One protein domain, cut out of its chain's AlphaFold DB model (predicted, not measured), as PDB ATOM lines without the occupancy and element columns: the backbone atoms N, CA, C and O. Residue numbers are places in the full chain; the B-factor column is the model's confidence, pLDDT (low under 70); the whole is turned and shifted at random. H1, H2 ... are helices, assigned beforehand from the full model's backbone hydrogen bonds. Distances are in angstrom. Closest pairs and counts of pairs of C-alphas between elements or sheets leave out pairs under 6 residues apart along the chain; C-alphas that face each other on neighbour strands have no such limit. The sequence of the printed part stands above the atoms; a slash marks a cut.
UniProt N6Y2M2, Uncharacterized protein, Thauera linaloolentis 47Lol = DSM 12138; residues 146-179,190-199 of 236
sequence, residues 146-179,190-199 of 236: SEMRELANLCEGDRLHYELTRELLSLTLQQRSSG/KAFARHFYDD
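What this domain is: This is residues 146 to 179 and 190 to 199 of the 236 residues of an uncharacterized protein of Thauera linaloolentis 47Lol = DSM 12138 (UniProt N6Y2M2). One long helix, H2, forms the spine of a flat arrangement, with a shorter helix packed on each of two opposite sides of its first part: H1, which slants away from it to make a V, and H3, a short helix laid nearly alongside it. The far end of H2 and the tail after it, residues 172 to 179, stick out free of the rest. The printed part has 44 residues with three named helices, in the order H1, H2, H3, and no named strand; its class is all helix. The whole is only just loose, close to compact, with a radius of gyration of the C-alphas of 11.6 A, and the C-alphas span 36 by 27 by 8 A.

How they stand to each other: The printed part begins with H1, residues 146 to 154, and a tight link of 4 residues joins it to H2, residues 159 to 176. H1 and H2 touch, and H2 does so with residues 159 to 166 alone; the closest C-alphas are those of Ala 152 and Tyr 162, 5.8 A apart. These two helices run opposite ways at a steep tilt of 47 degrees. Beyond the cut comes H3, residues 190 to 195, which touches H2 at residues 160 to 168 of H2 alone. The closest C-alphas of H2 and H3 are those of Leu 160 and His 195, 5.4 A apart. H2 and H3 run opposite ways at a shallow tilt of 23 degrees. H1 and H3 are apart. In H1, H2 and H3 every backbone O i to N i+4 pair is within hydrogen-bond range.

Where its parts are: H1 runs from Ser 146, with its C-alpha at (70.514, 17.887, -119.139), to Leu 154, 12.5 A from first to last C-alpha. H2, the longest helix with 18 residues, runs from Arg 159, C-alpha at (66.936, 3.494, -110.536), to Arg 176, a length of 26.0 A. H3 runs from Lys 190 to His 195, C-alpha at (61.155, 3.817, -103.454), a length of 8.8 A.

The domain as a whole: The two C-alphas farthest apart are those of Gly 179 and Asp 199, at 36.4 A. Residues 172 to 179, of which 172 to 176 belong to H2, stand free; without them the body spans 27 by 22 by 8 A. Residues 180 to 189 are not printed, and C-alphas 179 and 190 are 21.3 A apart across this cut, which lies in the link from H2 to H3. The mean pLDDT of the printed part is 90.3, and residues 177 to 179 are under 70.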
ATOM      1  N   SER A 146      69.162  17.726-119.685       88.44
ATOM      2  CA  SER A 146      70.514  17.887-119.139       88.44
ATOM      3  C   SER A 146      70.558  17.702-117.625       88.44
ATOM      4  O   SER A 146      71.343  16.895-117.132       88.44
ATOM      5  N   GLU A 147      69.695  18.411-116.903       91.44
ATOM      6  CA  GLU A 147      69.601  18.385-115.446       91.44
ATOM      7  C   GLU A 147      69.167  17.000-114.964       91.44
ATOM      8  O   GLU A 147      69.722  16.457-114.010       91.44
ATOM      9  N   MET A 148      68.204  16.393-115.657       91.69
ATOM     10  CA  MET A 148      67.721  15.058-115.315       91.69
ATOM     11  C   MET A 148      68.764  13.973-115.600       91.69
ATOM     12  O   MET A 148      68.893  13.023-114.827       91.69
ATOM     13  N   ARG A 149      69.581  14.134-116.647       91.44
ATOM     14  CA  ARG A 149      70.722  13.248-116.918       91.44
ATOM     15  C   ARG A 149      71.815  13.386-115.863       91.44
ATOM     16  O   ARG A 149      72.381  12.381-115.446       91.44
ATOM     17  N   GLU A 150      72.105  14.604-115.416       94.75
ATOM     18  CA  GLU A 150      73.041  14.833-114.313       94.75
ATOM     19  C   GLU A 150      72.540  14.184-113.019       94.75
ATOM     20  O   GLU A 150      73.295  13.470-112.360       94.75
ATOM     21  N   LEU A 151      71.248  14.327-112.710       94.19
ATOM     22  CA  LEU A 151      70.629  13.654-111.572       94.19
ATOM     23  C   LEU A 151      70.754  12.126-111.668       94.19
ATOM     24  O   LEU A 151      71.109  11.480-110.686       94.19
ATOM     25  N   ALA A 152      70.502  11.545-112.844       93.44
ATOM     26  CA  ALA A 152      70.657  10.108-113.063       93.44
ATOM     27  C   ALA A 152      72.105   9.641-112.843       93.44
ATOM     28  O   ALA A 152      72.326   8.595-112.233       93.44
ATOM     29  N   ASN A 153      73.086  10.433-113.285       94.94
ATOM     30  CA  ASN A 153      74.504  10.139-113.073       94.94
ATOM     31  C   ASN A 153      74.884  10.180-111.586       94.94
ATOM     32  O   ASN A 153      75.635   9.319-111.137       94.94
ATOM     33  N   LEU A 154      74.352  11.140-110.821       95.31
ATOM     34  CA  LEU A 154      74.575  11.238-109.373       95.31
ATOM     35  C   LEU A 154      73.999  10.046-108.596       95.31
ATOM     36  O   LEU A 154      74.472   9.747-107.505       95.31
ATOM     37  N   CYS A 155      72.989   9.371-109.147       93.81
ATOM     38  CA  CYS A 155      72.421   8.153-108.572       93.81
ATOM     39  C   CYS A 155      73.157   6.874-109.008       93.81
ATOM     40  O   CYS A 155      72.740   5.789-108.621       93.81
ATOM     41  N   GLU A 156      74.222   6.971-109.811       93.25
ATOM     42  CA  GLU A 156      75.128   5.859-110.150       93.25
ATOM     43  C   GLU A 156      74.431   4.598-110.708       93.25
ATOM     44  O   GLU A 156      74.891   3.472-110.529       93.25
ATOM     45  N   GLY A 157      73.314   4.775-111.420       88.81
ATOM     46  CA  GLY A 157      72.535   3.665-111.983       88.81
ATOM     47  C   GLY A 157      71.531   3.022-111.019       88.81
ATOM     48  O   GLY A 157      70.777   2.142-111.441       88.81
ATOM     49  N   ASP A 158      71.443   3.488-109.770       93.38
ATOM     50  CA  ASP A 158      70.346   3.146-108.868       93.38
ATOM     51  C   ASP A 158      69.058   3.838-109.332       93.38
ATOM     52  O   ASP A 158      68.804   5.030-109.113       93.38
ATOM     53  N   ARG A 159      68.218   3.047-110.002       92.38
ATOM     54  CA  ARG A 159      66.936   3.494-110.536       92.38
ATOM     55  C   ARG A 159      65.978   3.965-109.438       92.38
ATOM     56  O   ARG A 159      65.251   4.931-109.664       92.38
ATOM     57  N   LEU A 160      65.914   3.280-108.296       94.00
ATOM     58  CA  LEU A 160      64.941   3.597-107.246       94.00
ATOM     59  C   LEU A 160      65.336   4.877-106.517       94.00
ATOM     60  O   LEU A 160      64.479   5.730-106.274       94.00
ATOM     61  N   HIS A 161      66.634   5.065-106.279       94.81
ATOM     62  CA  HIS A 161      67.173   6.323-105.782       94.81
ATOM     63  C   HIS A 161      66.886   7.470-106.756       94.81
ATOM     64  O   HIS A 161      66.372   8.511-106.339       94.81
ATOM     65  N   TYR A 162      67.150   7.283-108.052       95.19
ATOM     66  CA  TYR A 162      66.857   8.297-109.067       95.19
ATOM     67  C   TYR A 162      65.381   8.710-109.059       95.19
ATOM     68  O   TYR A 162      65.060   9.900-108.989       95.19
ATOM     69  N   GLU A 163      64.472   7.734-109.084       94.88
ATOM     70  CA  GLU A 163      63.034   7.993-109.078       94.88
ATOM     71  C   GLU A 163      62.574   8.686-107.786       94.88
ATOM     72  O   GLU A 163      61.760   9.611-107.861       94.88
ATOM     73  N   LEU A 164      63.120   8.301-106.626       95.75
ATOM     74  CA  LEU A 164      62.862   8.969-105.351       95.75
ATOM     75  C   LEU A 164      63.301  10.430-105.394       95.75
ATOM     76  O   LEU A 164      62.501  11.317-105.102       95.75
ATOM     77  N   THR A 165      64.552  10.696-105.762       95.31
ATOM     78  CA  THR A 165      65.095  12.057-105.752       95.31
ATOM     79  C   THR A 165      64.357  12.945-106.744       95.31
ATOM     80  O   THR A 165      63.971  14.066-106.398       95.31
ATOM     81  N   ARG A 166      64.059  12.429-107.942       95.00
ATOM     82  CA  ARG A 166      63.238  13.125-108.939       95.00
ATOM     83  C   ARG A 166      61.850  13.462-108.396       95.00
ATOM     84  O   ARG A 166      61.374  14.587-108.551       95.00
ATOM     85  N   GLU A 167      61.203  12.514-107.728       94.88
ATOM     86  CA  GLU A 167      59.898  12.738-107.115       94.88
ATOM     87  C   GLU A 167      59.949  13.789-105.995       94.88
ATOM     88  O   GLU A 167      59.108  14.691-105.957       94.88
ATOM     89  N   LEU A 168      60.948  13.735-105.114       94.56
ATOM     90  CA  LEU A 168      61.128  14.717-104.041       94.56
ATOM     91  C   LEU A 168      61.363  16.134-104.590       94.56
ATOM     92  O   LEU A 168      60.800  17.103-104.064       94.56
ATOM     93  N   LEU A 169      62.139  16.261-105.671       92.81
ATOM     94  CA  LEU A 169      62.322  17.524-106.391       92.81
ATOM     95  C   LEU A 169      60.991  18.032-106.950       92.81
ATOM     96  O   LEU A 169      60.607  19.172-106.678       92.81
ATOM     97  N   SER A 170      60.245  17.173-107.646       92.12
ATOM     98  CA  SER A 170      58.935  17.514-108.207       92.12
ATOM     99  C   SER A 170      57.956  17.989-107.132       92.12
ATOM    100  O   SER A 170      57.346  19.052-107.266       92.12
ATOM    101  N   LEU A 171      57.853  17.263-106.014       91.25
ATOM    102  CA  LEU A 171      57.016  17.645-104.876       91.25
ATOM    103  C   LEU A 171      57.411  19.016-104.315       91.25
ATOM    104  O   LEU A 171      56.537  19.819-103.985       91.25
ATOM    105  N   THR A 172      58.710  19.304-104.240       88.31
ATOM    106  CA  THR A 172      59.226  20.591-103.757       88.31
ATOM    107  C   THR A 172      58.876  21.736-104.708       88.31
ATOM    108  O   THR A 172      58.419  22.788-104.251       88.31
ATOM    109  N   LEU A 173      59.024  21.540-106.022       87.19
ATOM    110  CA  LEU A 173      58.659  22.534-107.039       87.19
ATOM    111  C   LEU A 173      57.150  22.823-107.024       87.19
ATOM    112  O   LEU A 173      56.746  23.983-106.940       87.19
ATOM    113  N   GLN A 174      56.316  21.782-106.961       85.75
ATOM    114  CA  GLN A 174      54.856  21.915-106.858       85.75
ATOM    115  C   GLN A 174      54.401  22.617-105.566       85.75
ATOM    116  O   GLN A 174      53.337  23.234-105.525       85.75
ATOM    117  N   GLN A 175      55.169  22.519-104.476       81.69
ATOM    118  CA  GLN A 175      54.873  23.255-103.245       81.69
ATOM    119  C   GLN A 175      55.213  24.739-103.353       81.69
ATOM    120  O   GLN A 175      54.497  25.550-102.771       81.69
ATOM    121  N   ARG A 176      56.270  25.118-104.085       75.50
ATOM    122  CA  ARG A 176      56.632  26.535-104.269       75.50
ATOM    123  C   ARG A 176      55.537  27.317-104.988       75.50
ATOM    124  O   ARG A 176      55.304  28.470-104.643       75.50
ATOM    125  N   SER A 177      54.846  26.680-105.931       69.44
ATOM    126  CA  SER A 177      53.717  27.281-106.648       69.44
ATOM    127  C   SER A 177      52.394  27.231-105.866       69.44
ATOM    128  O   SER A 177      51.452  27.948-106.204       69.44
ATOM    129  N   SER A 178      52.303  26.442-104.786       66.81
ATOM    130  CA  SER A 178      51.078  26.290-103.994       66.81
ATOM    131  C   SER A 178      51.097  27.128-102.711       66.81
ATOM    132  O   SER A 178      51.883  26.898-101.797       66.81
ATOM    133  N   GLY A 179      50.146  28.055-102.566       60.84
ATOM    134  CA  GLY A 179      49.987  28.874-101.352       60.84
ATOM    135  C   GLY A 179      49.576  28.111-100.075       60.84
ATOM    136  O   GLY A 179      49.356  28.739 -99.040       60.84
ATOM    137  N   LYS A 190      54.743   8.922 -98.674       93.56
ATOM    138  CA  LYS A 190      54.352   8.100 -99.830       93.56
ATOM    139  C   LYS A 190      55.439   7.974-100.891       93.56
ATOM    140  O   LYS A 190      55.421   6.982-101.617       93.56
ATOM    141  N   ALA A 191      56.301   8.973-101.062       94.62
ATOM    142  CA  ALA A 191      57.438   8.897-101.976       94.62
ATOM    143  C   ALA A 191      58.474   7.906-101.429       94.62
ATOM    144  O   ALA A 191      58.804   6.936-102.105       94.62
ATOM    145  N   PHE A 192      58.871   8.053-100.161       94.88
ATOM    146  CA  PHE A 192      59.770   7.098 -99.508       94.88
ATOM    147  C   PHE A 192      59.201   5.676 -99.527       94.88
ATOM    148  O   PHE A 192      59.871   4.759 -99.983       94.88
ATOM    149  N   ALA A 193      57.934   5.483 -99.153       92.25
ATOM    150  CA  ALA A 193      57.298   4.163 -99.173       92.25
ATOM    151  C   ALA A 193      57.228   3.517-100.573       92.25
ATOM    152  O   ALA A 193      57.071   2.302-100.677       92.25
ATOM    153  N   ARG A 194      57.325   4.302-101.655       93.00
ATOM    154  CA  ARG A 194      57.365   3.788-103.032       93.00
ATOM    155  C   ARG A 194      58.744   3.319-103.471       93.00
ATOM    156  O   ARG A 194      58.828   2.391-104.276       93.00
ATOM    157  N   HIS A 195      59.787   3.956-102.958       93.19
ATOM    158  CA  HIS A 195      61.155   3.817-103.454       93.19
ATOM    159  C   HIS A 195      62.135   3.287-102.402       93.19
ATOM    160  O   HIS A 195      63.328   3.303-102.645       93.19
ATOM    161  N   PHE A 196      61.660   2.823-101.240       91.31
ATOM    162  CA  PHE A 196      62.535   2.375-100.143       91.31
ATOM    163  C   PHE A 196      63.274   1.050-100.395       91.31
ATOM    164  O   PHE A 196      64.063   0.648 -99.545       91.31
ATOM    165  N   TYR A 197      62.949   0.334-101.472       93.19
ATOM    166  CA  TYR A 197      63.587  -0.942-101.789       93.19
ATOM    167  C   TYR A 197      64.983  -0.710-102.356       93.19
ATOM    168  O   TYR A 197      65.204   0.302-103.019       93.19
ATOM    169  N   ASP A 198      65.874  -1.677-102.162       91.19
ATOM    170  CA  ASP A 198      67.200  -1.640-102.788       91.19
ATOM    171  C   ASP A 198      67.094  -1.995-104.281       91.19
ATOM    172  O   ASP A 198      67.638  -1.322-105.152       91.19
ATOM    173  N   ASP A 199      66.314  -3.030-104.598       91.62
ATOM    174  CA  ASP A 199      66.043  -3.466-105.962       91.62
ATOM    175  C   ASP A 199      64.739  -4.288-106.047       91.62
ATOM    176  O   ASP A 199      63.915  -4.345-105.126       91.62
TER     177      ASP A 199